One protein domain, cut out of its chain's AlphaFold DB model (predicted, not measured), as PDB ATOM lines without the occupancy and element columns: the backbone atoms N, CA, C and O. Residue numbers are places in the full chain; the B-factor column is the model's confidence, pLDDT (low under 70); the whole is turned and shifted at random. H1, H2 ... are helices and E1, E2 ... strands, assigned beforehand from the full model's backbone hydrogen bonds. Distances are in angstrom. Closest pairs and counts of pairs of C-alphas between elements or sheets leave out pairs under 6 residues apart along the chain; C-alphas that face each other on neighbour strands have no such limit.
ATOM      1  N   GLY A  11      34.919  73.612 -13.652       97.06
ATOM      2  CA  GLY A  11      34.588  74.937 -13.156       97.06
ATOM      3  C   GLY A  11      33.865  74.816 -11.824       97.06
ATOM      4  O   GLY A  11      32.959  73.999 -11.681       97.06
ATOM      5  N   THR A  12      34.272  75.635 -10.868       97.06
ATOM      6  CA  THR A  12      33.749  75.666  -9.500       97.06
ATOM      7  C   THR A  12      32.703  76.772  -9.340       97.06
ATOM      8  O   THR A  12      32.794  77.812  -9.997       97.06
ATOM      9  N   GLN A  13      31.727  76.591  -8.441       95.12
ATOM     10  CA  GLN A  13      30.651  77.571  -8.201       95.12
ATOM     11  C   GLN A  13      31.171  78.985  -7.859       95.12
ATOM     12  O   GLN A  13      30.633  79.977  -8.352       95.12
ATOM     13  N   GLY A  14      32.244  79.097  -7.068       92.56
ATOM     14  CA  GLY A  14      32.883  80.381  -6.741       92.56
ATOM     15  C   GLY A  14      33.761  80.980  -7.849       92.56
ATOM     16  O   GLY A  14      34.332  82.055  -7.660       92.56
ATOM     17  N   GLY A  15      33.878  80.313  -9.000       94.12
ATOM     18  CA  GLY A  15      34.873  80.603 -10.031       94.12
ATOM     19  C   GLY A  15      36.218  79.934  -9.741       94.12
ATOM     20  O   GLY A  15      36.432  79.405  -8.654       94.12
ATOM     21  N   GLY A  16      37.123  79.961 -10.720       95.00
ATOM     22  CA  GLY A  16      38.333  79.135 -10.702       95.00
ATOM     23  C   GLY A  16      38.122  77.793 -11.405       95.00
ATOM     24  O   GLY A  16      37.122  77.588 -12.100       95.00
ATOM     25  N   LEU A  17      39.098  76.901 -11.260       97.06
ATOM     26  CA  LEU A  17      39.102  75.564 -11.846       97.06
ATOM     27  C   LEU A  17      39.619  74.557 -10.828       97.06
ATOM     28  O   LEU A  17      40.561  74.843 -10.088       97.06
ATOM     29  N   ALA A  18      39.074  73.352 -10.870       97.69
ATOM     30  CA  ALA A  18      39.486  72.223 -10.059       97.69
ATOM     31  C   ALA A  18      39.804  70.997 -10.916       97.69
ATOM     32  O   ALA A  18      39.386  70.896 -12.073       97.69
ATOM     33  N   ARG A  19      40.543  70.056 -10.338       97.38
ATOM     34  CA  ARG A  19      40.732  68.705 -10.879       97.38
ATOM     35  C   ARG A  19      40.489  67.685  -9.777       97.38
ATOM     36  O   ARG A  19      40.727  67.992  -8.612       97.38
ATOM     37  N   GLU A  20      40.100  66.481 -10.157       96.88
ATOM     38  CA  GLU A  20      40.034  65.356  -9.229       96.88
ATOM     39  C   GLU A  20      41.437  64.763  -9.003       96.88
ATOM     40  O   GLU A  20      42.208  64.569  -9.948       96.88
ATOM     41  N   VAL A  21      41.780  64.500  -7.745       95.88
ATOM     42  CA  VAL A  21      42.984  63.792  -7.299       95.88
ATOM     43  C   VAL A  21      42.552  62.822  -6.206       95.88
ATOM     44  O   VAL A  21      42.045  63.250  -5.176       95.88
ATOM     45  N   ASP A  22      42.731  61.521  -6.439       94.12
ATOM     46  CA  ASP A  22      42.395  60.460  -5.478       94.12
ATOM     47  C   ASP A  22      40.950  60.525  -4.923       94.12
ATOM     48  O   ASP A  22      40.702  60.175  -3.771       94.12
ATOM     49  N   GLY A  23      39.982  60.952  -5.747       93.44
ATOM     50  CA  GLY A  23      38.569  61.084  -5.359       93.44
ATOM     51  C   GLY A  23      38.180  62.447  -4.780       93.44
ATOM     52  O   GLY A  23      37.001  62.679  -4.521       93.44
ATOM     53  N   THR A  24      39.143  63.354  -4.601       96.38
ATOM     54  CA  THR A  24      38.922  64.693  -4.044       96.38
ATOM     55  C   THR A  24      39.174  65.766  -5.095       96.38
ATOM     56  O   THR A  24      40.165  65.728  -5.826       96.38
ATOM     57  N   TYR A  25      38.298  66.764  -5.166       97.62
ATOM     58  CA  TYR A  25      38.491  67.907  -6.051       97.62
ATOM     59  C   TYR A  25      39.365  68.963  -5.386       97.62
ATOM     60  O   TYR A  25      39.053  69.439  -4.300       97.62
ATOM     61  N   VAL A  26      40.438  69.363  -6.066       97.75
ATOM     62  CA  VAL A  26      41.367  70.400  -5.598       97.75
ATOM     63  C   VAL A  26      41.496  71.519  -6.620       97.75
ATOM     64  O   VAL A  26      41.492  71.271  -7.832       97.75
ATOM     65  N   PHE A  27      41.646  72.758  -6.154       97.69
ATOM     66  CA  PHE A  27      41.804  73.917  -7.026       97.69
ATOM     67  C   PHE A  27      43.117  73.846  -7.815       97.69
ATOM     68  O   PHE A  27      44.204  73.722  -7.260       97.69
ATOM     69  N   VAL A  28      43.031  73.987  -9.135       96.81
ATOM     70  CA  VAL A  28      44.175  74.243 -10.031       96.81
ATOM     71  C   VAL A  28      44.236  75.708 -10.461       96.81
ATOM     72  O   VAL A  28      45.296  76.207 -10.841       96.81
ATOM     73  N   GLU A  29      43.108  76.411 -10.347       95.88
ATOM     74  CA  GLU A  29      43.008  77.864 -10.371       95.88
ATOM     75  C   GLU A  29      42.077  78.296  -9.238       95.88
ATOM     76  O   GLU A  29      40.914  77.896  -9.209       95.88
ATOM     77  N   ALA A  30      42.589  79.098  -8.305       94.44
ATOM     78  CA  ALA A  30      41.809  79.564  -7.168       94.44
ATOM     79  C   ALA A  30      40.693  80.544  -7.597       94.44
ATOM     80  O   ALA A  30      40.872  81.291  -8.571       94.44
ATOM     81  N   PRO A  31      39.565  80.598  -6.867       93.94
ATOM     82  CA  PRO A  31      38.510  81.570  -7.117       93.94
ATOM     83  C   PRO A  31      39.026  83.008  -6.922       93.94
ATOM     84  O   PRO A  31      39.495  83.350  -5.836       93.94
ATOM     85  N   PRO A  32      38.907  83.906  -7.916       90.50
ATOM     86  CA  PRO A  32      39.488  85.250  -7.825       90.50
ATOM     87  C   PRO A  32      38.815  86.138  -6.766       90.50
ATOM     88  O   PRO A  32      39.385  87.142  -6.343       90.50
ATOM     89  N   SER A  33      37.590  85.801  -6.363       90.31
ATOM     90  CA  SER A  33      36.774  86.547  -5.403       90.31
ATOM     91  C   SER A  33      36.885  86.036  -3.965       90.31
ATOM     92  O   SER A  33      36.285  86.645  -3.078       90.31
ATOM     93  N   ILE A  34      37.629  84.951  -3.713       92.38
ATOM     94  CA  ILE A  34      37.734  84.322  -2.389       92.38
ATOM     95  C   ILE A  34      39.214  84.214  -1.994       92.38
ATOM     96  O   ILE A  34      39.843  83.190  -2.241       92.38
ATOM     97  N   PRO A  35      39.787  85.258  -1.361       91.25
ATOM     98  CA  PRO A  35      41.225  85.334  -1.078       91.25
ATOM     99  C   PRO A  35      41.751  84.291  -0.088       91.25
ATOM    100  O   PRO A  35      42.958  84.169   0.068       91.25
ATOM    101  N   SER A  36      40.862  83.609   0.636       94.44
ATOM    102  CA  SER A  36      41.224  82.559   1.590       94.44
ATOM    103  C   SER A  36      41.417  81.189   0.945       94.44
ATOM    104  O   SER A  36      41.726  80.253   1.671       94.44
ATOM    105  N   LEU A  37      41.160  81.058  -0.360       95.25
ATOM    106  CA  LEU A  37      41.325  79.818  -1.111       95.25
ATOM    107  C   LEU A  37      42.495  79.955  -2.079       95.25
ATOM    108  O   LEU A  37      42.624  80.959  -2.784       95.25
ATOM    109  N   GLU A  38      43.320  78.920  -2.140       96.88
ATOM    110  CA  GLU A  38      44.532  78.867  -2.942       96.88
ATOM    111  C   GLU A  38      44.555  77.639  -3.865       96.88
ATOM    112  O   GLU A  38      43.705  76.750  -3.826       96.88
ATOM    113  N   ILE A  39      45.536  77.607  -4.768       96.56
ATOM    114  CA  ILE A  39      45.771  76.444  -5.630       96.56
ATOM    115  C   ILE A  39      46.249  75.282  -4.754       96.56
ATOM    116  O   ILE A  39      47.241  75.413  -4.042       96.56
ATOM    117  N   GLY A  40      45.599  74.129  -4.886       96.62
ATOM    118  CA  GLY A  40      45.871  72.920  -4.113       96.62
ATOM    119  C   GLY A  40      44.903  72.695  -2.956       96.62
ATOM    120  O   GLY A  40      44.822  71.561  -2.489       96.62
ATOM    121  N   ASP A  41      44.144  73.715  -2.547       97.44
ATOM    122  CA  ASP A  41      43.091  73.549  -1.546       97.44
ATOM    123  C   ASP A  41      41.959  72.673  -2.087       97.44
ATOM    124  O   ASP A  41      41.673  72.663  -3.291       97.44
ATOM    125  N   GLU A  42      41.298  71.953  -1.184       97.44
ATOM    126  CA  GLU A  42      40.101  71.185  -1.507       97.44
ATOM    127  C   GLU A  42      38.946  72.125  -1.866       97.44
ATOM    128  O   GLU A  42      38.717  73.157  -1.227       97.44
ATOM    129  N   VAL A  43      38.208  71.760  -2.911       97.19
ATOM    130  CA  VAL A  43      36.953  72.428  -3.236       97.19
ATOM    131  C   VAL A  43      35.923  72.023  -2.180       97.19
ATOM    132  O   VAL A  43      35.788  70.826  -1.924       97.19
ATOM    133  N   PRO A  44      35.174  72.974  -1.591       95.75
ATOM    134  CA  PRO A  44      34.113  72.640  -0.647       95.75
ATOM    135  C   PRO A  44      33.117  71.643  -1.252       95.75
ATOM    136  O   PRO A  44      32.656  71.838  -2.378       95.75
ATOM    137  N   GLU A  45      32.784  70.580  -0.516       94.62
ATOM    138  CA  GLU A  45      31.912  69.496  -1.000       94.62
ATOM    139  C   GLU A  45      30.512  69.991  -1.397       94.62
ATOM    140  O   GLU A  45      29.836  69.372  -2.217       94.62
ATOM    141  N   GLU A  46      30.062  71.110  -0.828       95.62
ATOM    142  CA  GLU A  46      28.768  71.715  -1.130       95.62
ATOM    143  C   GLU A  46      28.739  72.511  -2.444       95.62
ATOM    144  O   GLU A  46      27.683  73.016  -2.831       95.62
ATOM    145  N   TRP A  47      29.877  72.662  -3.128       95.50
ATOM    146  CA  TRP A  47      29.948  73.392  -4.388       95.50
ATOM    147  C   TRP A  47      29.663  72.494  -5.582       95.50
ATOM    148  O   TRP A  47      30.279  71.447  -5.773       95.50
ATOM    149  N   ASP A  48      28.803  72.985  -6.469       96.12
ATOM    150  CA  ASP A  48      28.611  72.356  -7.766       96.12
ATOM    151  C   ASP A  48      29.861  72.500  -8.646       96.12
ATOM    152  O   ASP A  48      30.536  73.541  -8.669       96.12
ATOM    153  N   LEU A  49      30.108  71.452  -9.428       96.81
ATOM    154  CA  LEU A  49      31.173  71.374 -10.416       96.81
ATOM    155  C   LEU A  49      30.576  71.216 -11.812       96.81
ATOM    156  O   LEU A  49      29.678  70.404 -12.035       96.81
ATOM    157  N   ILE A  50      31.103  71.973 -12.772       96.69
ATOM    158  CA  ILE A  50      30.705  71.872 -14.179       96.69
ATOM    159  C   ILE A  50      31.908  71.516 -15.054       96.69
ATOM    160  O   ILE A  50      32.987  72.068 -14.847       96.69
ATOM    161  N   PRO A  51      31.771  70.640 -16.064       96.94
ATOM    162  CA  PRO A  51      32.873  70.349 -16.975       96.94
ATOM    163  C   PRO A  51      33.408  71.616 -17.658       96.94
ATOM    164  O   PRO A  51      32.671  72.305 -18.367       96.94
ATOM    165  N   ALA A  52      34.698  71.917 -17.479       95.75
ATOM    166  CA  ALA A  52      35.337  73.106 -18.055       95.75
ATOM    167  C   ALA A  52      36.196  72.802 -19.294       95.75
ATOM    168  O   ALA A  52      36.565  73.719 -20.029       95.75
ATOM    169  N   ASN A  53      36.489  71.528 -19.574       95.06
ATOM    170  CA  ASN A  53      37.144  71.103 -20.811       95.06
ATOM    171  C   ASN A  53      36.517  69.832 -21.405       95.06
ATOM    172  O   ASN A  53      35.705  69.161 -20.774       95.06
ATOM    173  N   GLU A  54      36.899  69.499 -22.642       94.75
ATOM    174  CA  GLU A  54      36.393  68.306 -23.342       94.75
ATOM    175  C   GLU A  54      36.671  67.006 -22.581       94.75
ATOM    176  O   GLU A  54      35.847  66.102 -22.601       94.75
ATOM    177  N   ARG A  55      37.795  66.924 -21.860       94.88
ATOM    178  CA  ARG A  55      38.135  65.746 -21.052       94.88
ATOM    179  C   ARG A  55      37.141  65.542 -19.908       94.88
ATOM    180  O   ARG A  55      36.614  64.448 -19.789       94.88
ATOM    181  N   ALA A  56      36.818  66.593 -19.152       95.06
ATOM    182  CA  ALA A  56      35.793  66.531 -18.108       95.06
ATOM    183  C   ALA A  56      34.400  66.239 -18.684       95.06
ATOM    184  O   ALA A  56      33.626  65.500 -18.089       95.06
ATOM    185  N   LYS A  57      34.072  66.755 -19.878       94.56
ATOM    186  CA  LYS A  57      32.793  66.426 -20.534       94.56
ATOM    187  C   LYS A  57      32.673  64.935 -20.853       94.56
ATOM    188  O   LYS A  57      31.580  64.397 -20.754       94.56
ATOM    189  N   MET A  58      33.772  64.285 -21.239       93.38
ATOM    190  CA  MET A  58      33.791  62.852 -21.549       93.38
ATOM    191  C   MET A  58      33.614  61.959 -20.314       93.38
ATOM    192  O   MET A  58      33.248  60.807 -20.485       93.38
ATOM    193  N   GLU A  59      33.849  62.465 -19.100       88.56
ATOM    194  CA  GLU A  59      33.669  61.696 -17.856       88.56
ATOM    195  C   GLU A  59      32.218  61.666 -17.362       88.56
ATOM    196  O   GLU A  59      31.855  60.804 -16.568       88.56
ATOM    197  N   VAL A  60      31.378  62.592 -17.838       80.69
ATOM    198  CA  VAL A  60      29.953  62.693 -17.462       80.69
ATOM    199  C   VAL A  60      29.034  61.974 -18.466       80.69
ATOM    200  O   VAL A  60      27.829  61.878 -18.238       80.69
ATOM    201  N   LEU A  61      29.584  61.491 -19.587       65.06
ATOM    202  CA  LEU A  61      28.869  60.761 -20.645       65.06
ATOM    203  C   LEU A  61      28.918  59.247 -20.421       65.06
ATOM    204  O   LEU A  61      27.866  58.608 -20.654       65.06
TER     205      LEU A  61
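This is residues 11 to 61 of the 61 residues of an uncharacterized protein of Candidatus Colwellbacteria bacterium CG10_big_fil_rev_8_21_14_0_10_42_22 (UniProt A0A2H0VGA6). A small domain with little regular structure: a two-strand hairpin, E1 and E2, then a long loop, residues 30 to 48, leading to short strand E3, with short helix H1 at one end. Residues 11 to 12 pair antiparallel with residues 49 to 50 of E3. The printed part has 51 residues, 20 in named elements, in the order E1, E2, E3, H1; the class is mixed. It is compact, radius of gyration of the C-alphas 10.6 A, and elongated, spanning 33 by 21 by 18 A.

E1, residues 17 to 21, begins at C-alpha (39.102, 75.564, -11.846) and measures 13.2 A. E2, residues 24 to 29, measures 15.2 A. E3 is residues 49 to 51. H1, residues 54 to 59, ends at C-alpha (33.669, 61.696, -17.856).

E1 and E2 form an antiparallel hairpin at 144 degrees; N 19 and O 26 are 2.9 A apart, within hydrogen-bond range. E1 and E3 are near each other. The closest C-alphas of E3 and H1, Pro 51 and Lys 57, are 5.3 A apart. H1 is apart from E1 and E2. In H1 every O i to N i+4 pair is within hydrogen-bond range.

The farthest C-alphas, Pro 35 and Leu 61, are 33.8 A apart. The printed part has no cut; the E2 to E3 link is long. Residue 61 is under pLDDT 70.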